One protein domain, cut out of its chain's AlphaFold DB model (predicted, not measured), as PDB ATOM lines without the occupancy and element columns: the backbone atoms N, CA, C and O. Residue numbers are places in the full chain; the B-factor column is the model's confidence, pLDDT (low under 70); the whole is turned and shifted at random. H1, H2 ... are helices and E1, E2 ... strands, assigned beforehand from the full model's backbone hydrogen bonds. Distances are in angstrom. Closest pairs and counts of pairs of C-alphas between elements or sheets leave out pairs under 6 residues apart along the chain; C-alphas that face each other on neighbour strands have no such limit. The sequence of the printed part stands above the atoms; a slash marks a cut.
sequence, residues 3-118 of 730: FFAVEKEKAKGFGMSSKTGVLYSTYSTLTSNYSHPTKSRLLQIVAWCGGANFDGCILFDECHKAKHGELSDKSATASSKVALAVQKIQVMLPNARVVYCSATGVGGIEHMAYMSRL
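What this domain is: This is residues 3 to 118 of the 730 residues of an uncharacterized protein of Aphanomyces astaci (UniProt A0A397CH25). With little regular structure, the domain has one longer helix, H4, on which the short helices H1, H2 and H3 pack, and a small parallel sheet of two strands, E1 and E2; residues 3 to 26 are a long stretch with no named element. The 116 printed residues hold H1 H2 E1 H3 H4 E2 H5 in order, a mixed class with 46 residues in named elements. The whole is compact, radius of gyration of the C-alphas 14.3 A, spanning 43 by 28 by 25 A.

How they stand to each other: H1, residues 27 to 31, touches H2, residues 41 to 48; C-alphas 30 and 42, the closest, are 5.1 A apart. E1, residues 57 to 61, and E2, residues 97 to 101, are parallel, N 58 and O 97 being 2.8 A apart, within hydrogen-bond range. Between them come H3, residues 63 to 66, and the hub H4, residues 78 to 92: a strand-helix-strand unit, parallel neighbour strands joined through helices, with a right-handed crossover. H4 touches H3, closest C-alphas 66 and 83 at 4.2 A; H1, with residues 81 to 85 alone, closest C-alphas 31 and 82 at 6.2 A; and H2, closest C-alphas 46 and 92 at 7.1 A. H5, residues 109 to 112, is close but not clearly touching H3, closest C-alphas 64 and 111 at 7.6 A. Each O i to N i+4 pair is within range in H1 and H2, 10 of 11 in H4; H3 and H5 are too short.

Where its parts are: H1 begins at C-alpha 27 (-41.887, -17.631, -2.500); H5 ends at C-alpha 112 (-29.578, -9.842, 6.936). H4 is 21.1 A long from first to last C-alpha.

The domain as a whole: The C-alphas of Ser 17 and Asp 73, the farthest apart, are 43.0 A apart. The printed part has no cut; H3 to H4 is a long link. pLDDT is under 70 at residues 3 to 20, 68 to 80 and 103 to 108.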
ATOM      1  N   PHE A   3     -39.447 -25.573   3.109       45.22
ATOM      2  CA  PHE A   3     -39.678 -26.950   3.561       45.22
ATOM      3  C   PHE A   3     -40.251 -26.942   4.980       45.22
ATOM      4  O   PHE A   3     -39.708 -26.268   5.857       45.22
ATOM      5  N   PHE A   4     -41.300 -27.732   5.188       48.06
ATOM      6  CA  PHE A   4     -41.742 -28.238   6.493       48.06
ATOM      7  C   PHE A   4     -41.347 -29.718   6.550       48.06
ATOM      8  O   PHE A   4     -41.270 -30.317   5.491       48.06
ATOM      9  N   ALA A   5     -41.055 -30.336   7.694       29.03
ATOM     10  CA  ALA A   5     -40.646 -31.747   7.720       29.03
ATOM     11  C   ALA A   5     -41.444 -32.586   8.719       29.03
ATOM     12  O   ALA A   5     -41.189 -32.444   9.907       29.03
ATOM     13  N   VAL A   6     -42.335 -33.462   8.215       35.88
ATOM     14  CA  VAL A   6     -42.710 -34.819   8.706       35.88
ATOM     15  C   VAL A   6     -43.282 -35.613   7.496       35.88
ATOM     16  O   VAL A   6     -43.838 -35.009   6.605       35.88
ATOM     17  N   GLU A   7     -43.124 -36.926   7.334       31.16
ATOM     18  CA  GLU A   7     -43.427 -37.663   6.075       31.16
ATOM     19  C   GLU A   7     -44.855 -37.534   5.476       31.16
ATOM     20  O   GLU A   7     -45.842 -37.669   6.194       31.16
ATOM     21  N   LYS A   8     -44.962 -37.392   4.135       34.72
ATOM     22  CA  LYS A   8     -45.508 -38.415   3.200       34.72
ATOM     23  C   LYS A   8     -45.355 -37.992   1.727       34.72
ATOM     24  O   LYS A   8     -45.485 -36.821   1.374       34.72
ATOM     25  N   GLU A   9     -45.092 -38.973   0.868       35.72
ATOM     26  CA  GLU A   9     -45.012 -38.856  -0.589       35.72
ATOM     27  C   GLU A   9     -46.349 -38.462  -1.248       35.72
ATOM     28  O   GLU A   9     -47.407 -38.991  -0.919       35.72
ATOM     29  N   LYS A  10     -46.243 -37.595  -2.268       37.78
ATOM     30  CA  LYS A  10     -47.192 -37.377  -3.380       37.78
ATOM     31  C   LYS A  10     -48.642 -37.010  -3.003       37.78
ATOM     32  O   LYS A  10     -49.534 -37.850  -3.041       37.78
ATOM     33  N   ALA A  11     -48.931 -35.711  -2.852       33.00
ATOM     34  CA  ALA A  11     -50.292 -35.190  -3.044       33.00
ATOM     35  C   ALA A  11     -50.309 -33.763  -3.630       33.00
ATOM     36  O   ALA A  11     -49.637 -32.859  -3.139       33.00
ATOM     37  N   LYS A  12     -51.116 -33.556  -4.683       36.94
ATOM     38  CA  LYS A  12     -51.503 -32.239  -5.218       36.94
ATOM     39  C   LYS A  12     -52.766 -31.768  -4.482       36.94
ATOM     40  O   LYS A  12     -53.870 -32.040  -4.934       36.94
ATOM     41  N   GLY A  13     -52.611 -31.076  -3.353       47.22
ATOM     42  CA  GLY A  13     -53.722 -30.420  -2.647       47.22
ATOM     43  C   GLY A  13     -53.479 -30.235  -1.146       47.22
ATOM     44  O   GLY A  13     -53.039 -31.159  -0.472       47.22
ATOM     45  N   PHE A  14     -53.786 -29.043  -0.620       53.06
ATOM     46  CA  PHE A  14     -53.735 -28.727   0.815       53.06
ATOM     47  C   PHE A  14     -54.995 -29.247   1.519       53.06
ATOM     48  O   PHE A  14     -55.900 -28.479   1.840       53.06
ATOM     49  N   GLY A  15     -55.095 -30.559   1.722       53.91
ATOM     50  CA  GLY A  15     -56.128 -31.106   2.600       53.91
ATOM     51  C   GLY A  15     -55.831 -30.728   4.053       53.91
ATOM     52  O   GLY A  15     -54.791 -31.114   4.579       53.91
ATOM     53  N   MET A  16     -56.747 -30.020   4.724       53.12
ATOM     54  CA  MET A  16     -56.669 -29.732   6.172       53.12
ATOM     55  C   MET A  16     -56.611 -30.997   7.054       53.12
ATOM     56  O   MET A  16     -56.330 -30.908   8.245       53.12
ATOM     57  N   SER A  17     -56.903 -32.169   6.491       52.19
ATOM     58  CA  SER A  17     -56.968 -33.451   7.196       52.19
ATOM     59  C   SER A  17     -55.603 -34.083   7.491       52.19
ATOM     60  O   SER A  17     -55.535 -35.007   8.298       52.19
ATOM     61  N   SER A  18     -54.515 -33.608   6.876       55.81
ATOM     62  CA  SER A  18     -53.170 -34.149   7.099       55.81
ATOM     63  C   SER A  18     -52.399 -33.286   8.102       55.81
ATOM     64  O   SER A  18     -51.982 -32.176   7.777       55.81
ATOM     65  N   LYS A  19     -52.239 -33.804   9.330       58.34
ATOM     66  CA  LYS A  19     -51.553 -33.138  10.456       58.34
ATOM     67  C   LYS A  19     -50.038 -33.406  10.522       58.34
ATOM     68  O   LYS A  19     -49.366 -32.862  11.390       58.34
ATOM     69  N   THR A  20     -49.499 -34.239   9.631       64.62
ATOM     70  CA  THR A  20     -48.071 -34.595   9.547       64.62
ATOM     71  C   THR A  20     -47.655 -34.612   8.076       64.62
ATOM     72  O   THR A  20     -48.289 -35.309   7.285       64.62
ATOM     73  N   GLY A  21     -46.649 -33.821   7.683       71.94
ATOM     74  CA  GLY A  21     -46.303 -33.650   6.266       71.94
ATOM     75  C   GLY A  21     -45.087 -32.751   5.989       71.94
ATOM     76  O   GLY A  21     -44.695 -31.923   6.814       71.94
ATOM     77  N   VAL A  22     -44.475 -32.939   4.809       77.25
ATOM     78  CA  VAL A  22     -43.475 -32.028   4.243       77.25
ATOM     79  C   VAL A  22     -44.197 -31.166   3.234       77.25
ATOM     80  O   VAL A  22     -44.574 -31.631   2.156       77.25
ATOM     81  N   LEU A  23     -44.392 -29.900   3.571       81.56
ATOM     82  CA  LEU A  23     -44.958 -28.949   2.638       81.56
ATOM     83  C   LEU A  23     -43.837 -28.281   1.838       81.56
ATOM     84  O   LEU A  23     -42.940 -27.666   2.408       81.56
ATOM     85  N   TYR A  24     -43.939 -28.366   0.512       81.38
ATOM     86  CA  TYR A  24     -43.102 -27.633  -0.431       81.38
ATOM     87  C   TYR A  24     -43.864 -26.413  -0.939       81.38
ATOM     88  O   TYR A  24     -44.892 -26.544  -1.603       81.38
ATOM     89  N   SER A  25     -43.350 -25.218  -0.652       82.12
ATOM     90  CA  SER A  25     -43.932 -23.966  -1.141       82.12
ATOM     91  C   SER A  25     -42.888 -23.080  -1.814       82.12
ATOM     92  O   SER A  25     -41.701 -23.092  -1.472       82.12
ATOM     93  N   THR A  26     -43.320 -22.300  -2.802       82.69
ATOM     94  CA  THR A  26     -42.483 -21.291  -3.456       82.69
ATOM     95  C   THR A  26     -42.698 -19.922  -2.806       82.69
ATOM     96  O   THR A  26     -43.739 -19.642  -2.210       82.69
ATOM     97  N   TYR A  27     -41.729 -19.016  -2.959       80.94
ATOM     98  CA  TYR A  27     -41.887 -17.631  -2.500       80.94
ATOM     99  C   TYR A  27     -43.046 -16.899  -3.207       80.94
ATOM    100  O   TYR A  27     -43.706 -16.054  -2.600       80.94
ATOM    101  N   SER A  28     -43.345 -17.242  -4.467       77.56
ATOM    102  CA  SER A  28     -44.497 -16.685  -5.189       77.56
ATOM    103  C   SER A  28     -45.822 -17.181  -4.610       77.56
ATOM    104  O   SER A  28     -46.749 -16.393  -4.447       77.56
ATOM    105  N   THR A  29     -45.903 -18.451  -4.200       81.94
ATOM    106  CA  THR A  29     -47.059 -18.957  -3.454       81.94
ATOM    107  C   THR A  29     -47.215 -18.215  -2.129       81.94
ATOM    108  O   THR A  29     -48.321 -17.794  -1.822       81.94
ATOM    109  N   LEU A  30     -46.130 -17.969  -1.386       81.19
ATOM    110  CA  LEU A  30     -46.173 -17.254  -0.100       81.19
ATOM    111  C   LEU A  30     -46.742 -15.826  -0.210       81.19
ATOM    112  O   LEU A  30     -47.395 -15.332   0.706       81.19
ATOM    113  N   THR A  31     -46.495 -15.166  -1.342       83.00
ATOM    114  CA  THR A  31     -46.939 -13.790  -1.628       83.00
ATOM    115  C   THR A  31     -48.292 -13.717  -2.344       83.00
ATOM    116  O   THR A  31     -48.846 -12.630  -2.525       83.00
ATOM    117  N   SER A  32     -48.863 -14.861  -2.729       81.50
ATOM    118  CA  SER A  32     -50.145 -14.934  -3.428       81.50
ATOM    119  C   SER A  32     -51.299 -14.501  -2.519       81.50
ATOM    120  O   SER A  32     -51.471 -15.028  -1.416       81.50
ATOM    121  N   ASN A  33     -52.099 -13.538  -2.997       80.94
ATOM    122  CA  ASN A  33     -53.226 -12.946  -2.268       80.94
ATOM    123  C   ASN A  33     -52.848 -12.449  -0.859       80.94
ATOM    124  O   ASN A  33     -53.647 -12.559   0.066       80.94
ATOM    125  N   TYR A  34     -51.632 -11.914  -0.694       77.19
ATOM    126  CA  TYR A  34     -51.034 -11.579   0.607       77.19
ATOM    127  C   TYR A  34     -51.951 -10.785   1.555       77.19
ATOM    128  O   TYR A  34     -52.016 -11.102   2.744       77.19
ATOM    129  N   SER A  35     -52.681  -9.796   1.024       77.38
ATOM    130  CA  SER A  35     -53.587  -8.924   1.788       77.38
ATOM    131  C   SER A  35     -55.013  -9.467   1.934       77.38
ATOM    132  O   SER A  35     -55.820  -8.867   2.634       77.38
ATOM    133  N   HIS A  36     -55.361 -10.576   1.272       78.69
ATOM    134  CA  HIS A  36     -56.721 -11.107   1.305       78.69
ATOM    135  C   HIS A  36     -56.951 -11.914   2.598       78.69
ATOM    136  O   HIS A  36     -56.221 -12.877   2.837       78.69
ATOM    137  N   PRO A  37     -57.996 -11.618   3.393       71.38
ATOM    138  CA  PRO A  37     -58.185 -12.204   4.727       71.38
ATOM    139  C   PRO A  37     -58.337 -13.735   4.731       71.38
ATOM    140  O   PRO A  37     -57.829 -14.396   5.625       71.38
ATOM    141  N   THR A  38     -58.989 -14.314   3.718       70.56
ATOM    142  CA  THR A  38     -59.253 -15.768   3.632       70.56
ATOM    143  C   THR A  38     -58.508 -16.494   2.505       70.56
ATOM    144  O   THR A  38     -58.262 -17.696   2.587       70.56
ATOM    145  N   LYS A  39     -58.124 -15.785   1.435       79.50
ATOM    146  CA  LYS A  39     -57.449 -16.367   0.259       79.50
ATOM    147  C   LYS A  39     -55.926 -16.260   0.308       79.50
ATOM    148  O   LYS A  39     -55.267 -16.753  -0.611       79.50
ATOM    149  N   SER A  40     -55.368 -15.614   1.334       85.62
ATOM    150  CA  SER A  40     -53.920 -15.518   1.516       85.62
ATOM    151  C   SER A  40     -53.319 -16.906   1.699       85.62
ATOM    152  O   SER A  40     -53.640 -17.627   2.647       85.62
ATOM    153  N   ARG A  41     -52.415 -17.279   0.790       84.50
ATOM    154  CA  ARG A  41     -51.714 -18.566   0.866       84.50
ATOM    155  C   ARG A  41     -50.815 -18.653   2.095       84.50
ATOM    156  O   ARG A  41     -50.695 -19.729   2.662       84.50
ATOM    157  N   LEU A  42     -50.252 -17.534   2.552       87.94
ATOM    158  CA  LEU A  42     -49.490 -17.484   3.801       87.94
ATOM    159  C   LEU A  42     -50.360 -17.879   5.000       87.94
ATOM    160  O   LEU A  42     -49.947 -18.722   5.789       87.94
ATOM    161  N   LEU A  43     -51.570 -17.321   5.116       88.50
ATOM    162  CA  LEU A  43     -52.482 -17.652   6.218       88.50
ATOM    163  C   LEU A  43     -52.921 -19.119   6.173       88.50
ATOM    164  O   LEU A  43     -52.997 -19.762   7.212       88.50
ATOM    165  N   GLN A  44     -53.142 -19.668   4.977       86.62
ATOM    166  CA  GLN A  44     -53.448 -21.093   4.809       86.62
ATOM    167  C   GLN A  44     -52.295 -21.988   5.276       86.62
ATOM    168  O   GLN A  44     -52.536 -23.003   5.920       86.62
ATOM    169  N   ILE A  45     -51.048 -21.601   4.994       87.12
ATOM    170  CA  ILE A  45     -49.861 -22.326   5.463       87.12
ATOM    171  C   ILE A  45     -49.751 -22.245   6.990       87.12
ATOM    172  O   ILE A  45     -49.537 -23.268   7.631       87.12
ATOM    173  N   VAL A  46     -49.948 -21.064   7.584       88.62
ATOM    174  CA  VAL A  46     -49.938 -20.878   9.048       88.62
ATOM    175  C   VAL A  46     -51.034 -21.709   9.722       88.62
ATOM    176  O   VAL A  46     -50.772 -22.370  10.725       88.62
ATOM    177  N   ALA A  47     -52.240 -21.726   9.151       87.00
ATOM    178  CA  ALA A  47     -53.342 -22.549   9.636       87.00
ATOM    179  C   ALA A  47     -53.025 -24.048   9.525       87.00
ATOM    180  O   ALA A  47     -53.274 -24.795  10.466       87.00
ATOM    181  N   TRP A  48     -52.415 -24.479   8.415       84.44
ATOM    182  CA  TRP A  48     -51.962 -25.860   8.232       84.44
ATOM    183  C   TRP A  48     -50.895 -26.267   9.261       84.44
ATOM    184  O   TRP A  48     -50.926 -27.390   9.753       84.44
ATOM    185  N   CYS A  49     -50.011 -25.344   9.655       85.06
ATOM    186  CA  CYS A  49     -49.021 -25.573  10.714       85.06
ATOM    187  C   CYS A  49     -49.633 -25.680  12.123       85.06
ATOM    188  O   CYS A  49     -48.924 -26.021  13.063       85.06
ATOM    189  N   GLY A  50     -50.921 -25.371  12.305       84.25
ATOM    190  CA  GLY A  50     -51.553 -25.333  13.628       84.25
ATOM    191  C   GLY A  50     -51.342 -24.018  14.390       84.25
ATOM    192  O   GLY A  50     -51.557 -23.967  15.599       84.25
ATOM    193  N   GLY A  51     -50.954 -22.940  13.699       86.38
ATOM    194  CA  GLY A  51     -50.817 -21.603  14.283       86.38
ATOM    195  C   GLY A  51     -49.585 -21.431  15.179       86.38
ATOM    196  O   GLY A  51     -48.552 -22.061  14.969       86.38
ATOM    197  N   ALA A  52     -49.683 -20.543  16.172       89.75
ATOM    198  CA  ALA A  52     -48.528 -20.053  16.935       89.75
ATOM    199  C   ALA A  52     -47.766 -21.134  17.726       89.75
ATOM    200  O   ALA A  52     -46.580 -20.967  18.010       89.75
ATOM    201  N   ASN A  53     -48.431 -22.247  18.043       88.50
ATOM    202  CA  ASN A  53     -47.855 -23.353  18.806       88.50
ATOM    203  C   ASN A  53     -46.977 -24.288  17.963       88.50
ATOM    204  O   ASN A  53     -46.405 -25.224  18.509       88.50
ATOM    205  N   PHE A  54     -46.859 -24.052  16.654       89.12
ATOM    206  CA  PHE A  54     -46.020 -24.858  15.774       89.12
ATOM    207  C   PHE A  54     -44.536 -24.778  16.164       89.12
ATOM    208  O   PHE A  54     -43.928 -23.710  16.096       89.12
ATOM    209  N   ASP A  55     -43.941 -25.921  16.501       88.94
ATOM    210  CA  ASP A  55     -42.542 -26.089  16.928       88.94
ATOM    211  C   ASP A  55     -41.665 -26.811  15.876       88.94
ATOM    212  O   ASP A  55     -40.500 -27.176  16.108       88.94
ATOM    213  N   GLY A  56     -42.215 -27.023  14.679       88.31
ATOM    214  CA  GLY A  56     -41.519 -27.655  13.565       88.31
ATOM    215  C   GLY A  56     -40.432 -26.773  12.941       88.31
ATOM    216  O   GLY A  56     -40.088 -25.697  13.434       88.31
ATOM    217  N   CYS A  57     -39.853 -27.253  11.841       89.88
ATOM    218  CA  CYS A  57     -38.790 -26.552  11.121       89.88
ATOM    219  C   CYS A  57     -39.325 -25.839   9.871       89.88
ATOM    220  O   CYS A  57     -40.108 -26.416   9.118       89.88
ATOM    221  N   ILE A  58     -38.863 -24.608   9.648       91.25
ATOM    222  CA  ILE A  58     -39.055 -23.817   8.433       91.25
ATOM    223  C   ILE A  58     -37.683 -23.613   7.797       91.25
ATOM    224  O   ILE A  58     -36.829 -22.909   8.341       91.25
ATOM    225  N   LEU A  59     -37.472 -24.201   6.622       91.31
ATOM    226  CA  LEU A  59     -36.240 -24.008   5.859       91.31
ATOM    227  C   LEU A  59     -36.475 -23.015   4.725       91.31
ATOM    228  O   LEU A  59     -37.254 -23.293   3.817       91.31
ATOM    229  N   PHE A  60     -35.781 -21.880   4.749       89.94
ATOM    230  CA  PHE A  60     -35.759 -20.922   3.649       89.94
ATOM    231  C   PHE A  60     -34.583 -21.226   2.723       89.94
ATOM    232  O   PHE A  60     -33.451 -20.841   3.005       89.94
ATOM    233  N   ASP A  61     -34.854 -21.904   1.613       85.44
ATOM    234  CA  ASP A  61     -33.862 -22.185   0.574       85.44
ATOM    235  C   ASP A  61     -33.817 -21.079  -0.495       85.44
ATOM    236  O   ASP A  61     -34.861 -20.612  -0.964       85.44
ATOM    237  N   GLU A  62     -32.598 -20.683  -0.872       80.00
ATOM    238  CA  GLU A  62     -32.252 -19.459  -1.607       80.00
ATOM    239  C   GLU A  62     -32.789 -18.193  -0.919       80.00
ATOM    240  O   GLU A  62     -33.369 -17.298  -1.545       80.00
ATOM    241  N   CYS A  63     -32.593 -18.116   0.403       82.56
ATOM    242  CA  CYS A  63     -33.168 -17.073   1.254       82.56
ATOM    243  C   CYS A  63     -32.708 -15.649   0.907       82.56
ATOM    244  O   CYS A  63     -33.424 -14.693   1.201       82.56
ATOM    245  N   HIS A  64     -31.606 -15.490   0.162       75.38
ATOM    246  CA  HIS A  64     -31.182 -14.201  -0.389       75.38
ATOM    247  C   HIS A  64     -32.248 -13.530  -1.279       75.38
ATOM    248  O   HIS A  64     -32.168 -12.327  -1.518       75.38
ATOM    249  N   LYS A  65     -33.279 -14.253  -1.743       77.50
ATOM    250  CA  LYS A  65     -34.455 -13.665  -2.415       77.50
ATOM    251  C   LYS A  65     -35.271 -12.725  -1.514       77.50
ATOM    252  O   LYS A  65     -35.997 -11.880  -2.028       77.50
ATOM    253  N   ALA A  66     -35.129 -12.837  -0.194       78.88
ATOM    254  CA  ALA A  66     -35.768 -11.980   0.804       78.88
ATOM    255  C   ALA A  66     -34.888 -10.791   1.251       78.88
ATOM    256  O   ALA A  66     -35.241 -10.095   2.197       78.88
ATOM    257  N   LYS A  67     -33.746 -10.533   0.590       74.12
ATOM    258  CA  LYS A  67     -32.741  -9.552   1.048       74.12
ATOM    259  C   LYS A  67     -33.132  -8.070   0.974       74.12
ATOM    260  O   LYS A  67     -32.408  -7.247   1.527       74.12
ATOM    261  N   HIS A  68     -34.216  -7.723   0.279       67.25
ATOM    262  CA  HIS A  68     -34.665  -6.336   0.105       67.25
ATOM    263  C   HIS A  68     -35.947  -6.086   0.919       67.25
ATOM    264  O   HIS A  68     -37.048  -6.218   0.387       67.25
ATOM    265  N   GLY A  69     -35.802  -5.819   2.222       59.75
ATOM    266  CA  GLY A  69     -36.904  -5.483   3.141       59.75
ATOM    267  C   GLY A  69     -37.181  -3.975   3.243       59.75
ATOM    268  O   GLY A  69     -36.609  -3.187   2.501       59.75
ATOM    269  N   GLU A  70     -38.027  -3.551   4.187       50.91
ATOM    270  CA  GLU A  70     -38.410  -2.131   4.375       50.91
ATOM    271  C   GLU A  70     -37.225  -1.188   4.661       50.91
ATOM    272  O   GLU A  70     -37.298  -0.001   4.370       50.91
ATOM    273  N   LEU A  71     -36.116  -1.725   5.179       48.50
ATOM    274  CA  LEU A  71     -34.888  -0.986   5.498       48.50
ATOM    275  C   LEU A  71     -33.858  -0.970   4.352       48.50
ATOM    276  O   LEU A  71     -32.788  -0.386   4.506       48.50
ATOM    277  N   SER A  72     -34.142  -1.616   3.213       44.97
ATOM    278  CA  SER A  72     -33.340  -1.437   1.999       44.97
ATOM    279  C   SER A  72     -33.913  -0.279   1.191       44.97
ATOM    280  O   SER A  72     -35.067  -0.341   0.770       44.97
ATOM    281  N   ASP A  73     -33.117   0.769   0.986       38.78
ATOM    282  CA  ASP A  73     -33.534   1.960   0.253       38.78
ATOM    283  C   ASP A  73     -34.166   1.631  -1.116       38.78
ATOM    284  O   ASP A  73     -33.549   1.019  -1.990       38.78
ATOM    285  N   LYS A  74     -35.381   2.165  -1.284       38.69
ATOM    286  CA  LYS A  74     -36.164   2.407  -2.509       38.69
ATOM    287  C   LYS A  74     -36.837   1.221  -3.228       38.69
ATOM    288  O   LYS A  74     -36.224   0.322  -3.798       38.69
ATOM    289  N   SER A  75     -38.150   1.425  -3.391       33.97
ATOM    290  CA  SER A  75     -39.136   0.777  -4.272       33.97
ATOM    291  C   SER A  75     -39.727  -0.560  -3.807       33.97
ATOM    292  O   SER A  75     -39.037  -1.551  -3.571       33.97
ATOM    293  N   ALA A  76     -41.064  -0.588  -3.745       37.03
ATOM    294  CA  ALA A  76     -41.898  -1.766  -3.530       37.03
ATOM    295  C   ALA A  76     -41.808  -2.736  -4.726       37.03
ATOM    296  O   ALA A  76     -42.748  -2.923  -5.495       37.03
ATOM    297  N   THR A  77     -40.641  -3.341  -4.919       44.72
ATOM    298  CA  THR A  77     -40.430  -4.418  -5.887       44.72
ATOM    299  C   THR A  77     -40.987  -5.734  -5.341       44.72
ATOM    300  O   THR A  77     -41.180  -5.903  -4.140       44.72
ATOM    301  N   ALA A  78     -41.224  -6.727  -6.206       45.16
ATOM    302  CA  ALA A  78     -41.666  -8.064  -5.787       45.16
ATOM    303  C   ALA A  78     -40.763  -8.703  -4.702       45.16
ATOM    304  O   ALA A  78     -41.238  -9.511  -3.906       45.16
ATOM    305  N   SER A  79     -39.486  -8.295  -4.626       53.31
ATOM    306  CA  SER A  79     -38.548  -8.695  -3.570       53.31
ATOM    307  C   SER A  79     -38.950  -8.188  -2.178       53.31
ATOM    308  O   SER A  79     -38.719  -8.913  -1.211       53.31
ATOM    309  N   SER A  80     -39.593  -7.017  -2.066       68.88
ATOM    310  CA  SER A  80     -40.076  -6.491  -0.781       68.88
ATOM    311  C   SER A  80     -41.288  -7.263  -0.273       68.88
ATOM    312  O   SER A  80     -41.351  -7.602   0.905       68.88
ATOM    313  N   LYS A  81     -42.204  -7.664  -1.166       76.69
ATOM    314  CA  LYS A  81     -43.340  -8.531  -0.802       76.69
ATOM    315  C   LYS A  81     -42.874  -9.888  -0.281       76.69
ATOM    316  O   LYS A  81     -43.446 -10.400   0.679       76.69
ATOM    317  N   VAL A  82     -41.835 -10.466  -0.890       82.38
ATOM    318  CA  VAL A  82     -41.228 -11.719  -0.415       82.38
ATOM    319  C   VAL A  82     -40.583 -11.526   0.957       82.38
ATOM    320  O   VAL A  82     -40.835 -12.337   1.844       82.38
ATOM    321  N   ALA A  83     -39.810 -10.454   1.156       82.94
ATOM    322  CA  ALA A  83     -39.196 -10.141   2.447       82.94
ATOM    323  C   ALA A  83     -40.248  -9.979   3.560       82.94
ATOM    324  O   ALA A  83     -40.138 -10.613   4.608       82.94
ATOM    325  N   LEU A  84     -41.320  -9.228   3.288       83.88
ATOM    326  CA  LEU A  84     -42.451  -9.049   4.204       83.88
ATOM    327  C   LEU A  84     -43.152 -10.370   4.526       83.88
ATOM    328  O   LEU A  84     -43.448 -10.643   5.685       83.88
ATOM    329  N   ALA A  85     -43.393 -11.219   3.526       87.12
ATOM    330  CA  ALA A  85     -44.021 -12.519   3.742       87.12
ATOM    331  C   ALA A  85     -43.138 -13.462   4.577       87.12
ATOM    332  O   ALA A  85     -43.647 -14.148   5.465       87.12
ATOM    333  N   VAL A  86     -41.822 -13.457   4.340       89.19
ATOM    334  CA  VAL A  86     -40.835 -14.202   5.138       89.19
ATOM    335  C   VAL A  86     -40.780 -13.684   6.575       89.19
ATOM    336  O   VAL A  86     -40.717 -14.477   7.509       89.19
ATOM    337  N   GLN A  87     -40.846 -12.373   6.796       87.44
ATOM    338  CA  GLN A  87     -40.902 -11.809   8.145       87.44
ATOM    339  C   GLN A  87     -42.224 -12.159   8.846       87.44
ATOM    340  O   GLN A  87     -42.222 -12.627   9.983       87.44
ATOM    341  N   LYS A  88     -43.356 -12.014   8.148       89.06
ATOM    342  CA  LYS A  88     -44.698 -12.260   8.691       89.06
ATOM    343  C   LYS A  88     -44.905 -13.708   9.128       89.06
ATOM    344  O   LYS A  88     -45.453 -13.931  10.201       89.06
ATOM    345  N   ILE A  89     -44.451 -14.690   8.344       90.50
ATOM    346  CA  ILE A  89     -44.593 -16.104   8.730       90.50
ATOM    347  C   ILE A  89     -43.775 -16.441   9.988       90.50
ATOM    348  O   ILE A  89     -44.245 -17.205  10.822       90.50
ATOM    349  N   GLN A  90     -42.602 -15.827  10.171       91.62
ATOM    350  CA  GLN A  90     -41.774 -16.011  11.372       91.62
ATOM    351  C   GLN A  90     -42.411 -15.386  12.622       91.62
ATOM    352  O   GLN A  90     -42.263 -15.925  13.713       91.62
ATOM    353  N   VAL A  91     -43.142 -14.275  12.469       90.00
ATOM    354  CA  VAL A  91     -43.922 -13.658  13.559       90.00
ATOM    355  C   VAL A  91     -45.149 -14.504  13.911       90.00
ATOM    356  O   VAL A  91     -45.466 -14.669  15.083       90.00
ATOM    357  N   MET A  92     -45.836 -15.055  12.906       91.06
ATOM    358  CA  MET A  92     -47.035 -15.879  13.106       91.06
ATOM    359  C   MET A  92     -46.740 -17.273  13.675       91.06
ATOM    360  O   MET A  92     -47.632 -17.883  14.259       91.06
ATOM    361  N   LEU A  93     -45.511 -17.772  13.510       92.25
ATOM    362  CA  LEU A  93     -45.049 -19.073  14.001       92.25
ATOM    363  C   LEU A  93     -43.837 -18.884  14.943       92.25
ATOM    364  O   LEU A  93     -42.716 -19.253  14.587       92.25
ATOM    365  N   PRO A  94     -44.028 -18.287  16.136       91.31
ATOM    366  CA  PRO A  94     -42.933 -17.882  17.020       91.31
ATOM    367  C   PRO A  94     -42.128 -19.054  17.592       91.31
ATOM    368  O   PRO A  94     -40.946 -18.871  17.897       91.31
ATOM    369  N   ASN A  95     -42.728 -20.243  17.706       90.75
ATOM    370  CA  ASN A  95     -42.076 -21.446  18.232       90.75
ATOM    371  C   ASN A  95     -41.331 -22.249  17.150       90.75
ATOM    372  O   ASN A  95     -40.598 -23.185  17.468       90.75
ATOM    373  N   ALA A  96     -41.452 -21.862  15.876       92.31
ATOM    374  CA  ALA A  96     -40.808 -22.572  14.783       92.31
ATOM    375  C   ALA A  96     -39.281 -22.399  14.805       92.31
ATOM    376  O   ALA A  96     -38.737 -21.309  15.045       92.31
ATOM    377  N   ARG A  97     -38.577 -23.481  14.469       91.50
ATOM    378  CA  ARG A  97     -37.134 -23.477  14.195       91.50
ATOM    379  C   ARG A  97     -36.907 -23.017  12.762       91.50
ATOM    380  O   ARG A  97     -37.516 -23.562  11.847       91.50
ATOM    381  N   VAL A  98     -36.021 -22.049  12.546       92.12
ATOM    382  CA  VAL A  98     -35.790 -21.467  11.215       92.12
ATOM    383  C   VAL A  98     -34.367 -21.736  10.749       92.12
ATOM    384  O   VAL A  98     -33.415 -21.471  11.475       92.12
ATOM    385  N   VAL A  99     -34.232 -22.232   9.519       92.00
ATOM    386  CA  VAL A  99     -32.944 -22.443   8.850       92.00
ATOM    387  C   VAL A  99     -32.891 -21.576   7.595       92.00
ATOM    388  O   VAL A  99     -33.779 -21.645   6.746       92.00
ATOM    389  N   TYR A 100     -31.841 -20.766   7.466       89.81
ATOM    390  CA  TYR A 100     -31.607 -19.914   6.301       89.81
ATOM    391  C   TYR A 100     -30.516 -20.534   5.419       89.81
ATOM    392  O   TYR A 100     -29.354 -20.592   5.816       89.81
ATOM    393  N   CYS A 101     -30.874 -20.965   4.211       86.56
ATOM    394  CA  CYS A 101     -29.954 -21.575   3.252       86.56
ATOM    395  C   CYS A 101     -29.763 -20.659   2.035       86.56
ATOM    396  O   CYS A 101     -30.731 -20.286   1.371       86.56
ATOM    397  N   SER A 102     -28.514 -20.315   1.709       78.12
ATOM    398  CA  SER A 102     -28.186 -19.539   0.506       78.12
ATOM    399  C   SER A 102     -26.799 -19.887  -0.027       78.12
ATOM    400  O   SER A 102     -25.849 -19.974   0.748       78.12
ATOM    401  N   ALA A 103     -26.672 -20.039  -1.350       65.19
ATOM    402  CA  ALA A 103     -25.382 -20.264  -2.014       65.19
ATOM    403  C   ALA A 103     -24.526 -18.986  -2.083       65.19
ATOM    404  O   ALA A 103     -23.308 -19.023  -1.949       65.19
ATOM    405  N   THR A 104     -25.179 -17.841  -2.268       62.91
ATOM    406  CA  THR A 104     -24.575 -16.513  -2.146       62.91
ATOM    407  C   THR A 104     -25.039 -15.955  -0.814       62.91
ATOM    408  O   THR A 104     -26.196 -15.542  -0.689       62.91
ATOM    409  N   GLY A 105     -24.193 -16.063   0.209       57.62
ATOM    410  CA  GLY A 105     -24.494 -15.574   1.551       57.62
ATOM    411  C   GLY A 105     -24.757 -14.065   1.593       57.62
ATOM    412  O   GLY A 105     -24.935 -13.392   0.578       57.62
ATOM    413  N   VAL A 106     -24.787 -13.524   2.803       60.91
ATOM    414  CA  VAL A 106     -24.958 -12.096   3.081       60.91
ATOM    415  C   VAL A 106     -23.868 -11.289   2.354       60.91
ATOM    416  O   VAL A 106     -22.731 -11.233   2.804       60.91
ATOM    417  N   GLY A 107     -24.200 -10.685   1.206       58.50
ATOM    418  CA  GLY A 107     -23.267  -9.850   0.431       58.50
ATOM    419  C   GLY A 107     -22.951  -8.496   1.082       58.50
ATOM    420  O   GLY A 107     -21.984  -7.847   0.702       58.50
ATOM    421  N   GLY A 108     -23.763  -8.098   2.060       66.75
ATOM    422  CA  GLY A 108     -23.630  -6.915   2.905       66.75
ATOM    423  C   GLY A 108     -24.601  -7.051   4.078       66.75
ATOM    424  O   GLY A 108     -25.645  -7.687   3.928       66.75
ATOM    425  N   ILE A 109     -24.264  -6.513   5.249       74.81
ATOM    426  CA  ILE A 109     -25.005  -6.761   6.502       74.81
ATOM    427  C   ILE A 109     -26.461  -6.294   6.424       74.81
ATOM    428  O   ILE A 109     -27.344  -6.936   6.988       74.81
ATOM    429  N   GLU A 110     -26.746  -5.247   5.649       75.00
ATOM    430  CA  GLU A 110     -28.104  -4.786   5.339       75.00
ATOM    431  C   GLU A 110     -29.015  -5.897   4.789       75.00
ATOM    432  O   GLU A 110     -30.225  -5.883   5.002       75.00
ATOM    433  N   HIS A 111     -28.443  -6.899   4.120       76.94
ATOM    434  CA  HIS A 111     -29.175  -8.021   3.546       76.94
ATOM    435  C   HIS A 111     -29.563  -9.088   4.576       76.94
ATOM    436  O   HIS A 111     -30.204 -10.066   4.202       76.94
ATOM    437  N   MET A 112     -29.206  -8.922   5.853       81.81
ATOM    438  CA  MET A 112     -29.578  -9.842   6.936       81.81
ATOM    439  C   MET A 112     -30.932  -9.532   7.566       81.81
ATOM    440  O   MET A 112     -31.377 -10.305   8.405       81.81
ATOM    441  N   ALA A 113     -31.609  -8.448   7.178       83.50
ATOM    442  CA  ALA A 113     -32.806  -7.960   7.870       83.50
ATOM    443  C   ALA A 113     -33.899  -9.033   8.085       83.50
ATOM    444  O   ALA A 113     -34.556  -9.057   9.123       83.50
ATOM    445  N   TYR A 114     -34.074  -9.954   7.131       85.50
ATOM    446  CA  TYR A 114     -35.066 -11.036   7.213       85.50
ATOM    447  C   TYR A 114     -34.651 -12.207   8.126       85.50
ATOM    448  O   TYR A 114     -35.481 -13.070   8.427       85.50
ATOM    449  N   MET A 115     -33.385 -12.251   8.556       88.19
ATOM    450  CA  MET A 115     -32.797 -13.294   9.402       88.19
ATOM    451  C   MET A 115     -32.964 -12.995  10.901       88.19
ATOM    452  O   MET A 115     -32.048 -13.192  11.700       88.19
ATOM    453  N   SER A 116     -34.139 -12.503  11.303       86.31
ATOM    454  CA  SER A 116     -34.406 -12.067  12.681       86.31
ATOM    455  C   SER A 116     -34.261 -13.181  13.726       86.31
ATOM    456  O   SER A 116     -34.048 -12.897  14.901       86.31
ATOM    457  N   ARG A 117     -34.319 -14.456  13.319       88.31
ATOM    458  CA  ARG A 117     -34.202 -15.615  14.222       88.31
ATOM    459  C   ARG A 117     -32.763 -16.000  14.567       88.31
ATOM    460  O   ARG A 117     -32.570 -16.933  15.337       88.31
ATOM    461  N   LEU A 118     -31.758 -15.281  14.058       88.06
ATOM    462  CA  LEU A 118     -30.362 -15.447  14.492       88.06
ATOM    463  C   LEU A 118     -30.114 -14.908  15.916       88.06
ATOM    464  O   LEU A 118     -29.110 -15.253  16.544       88.06
TER     465      LEU A 118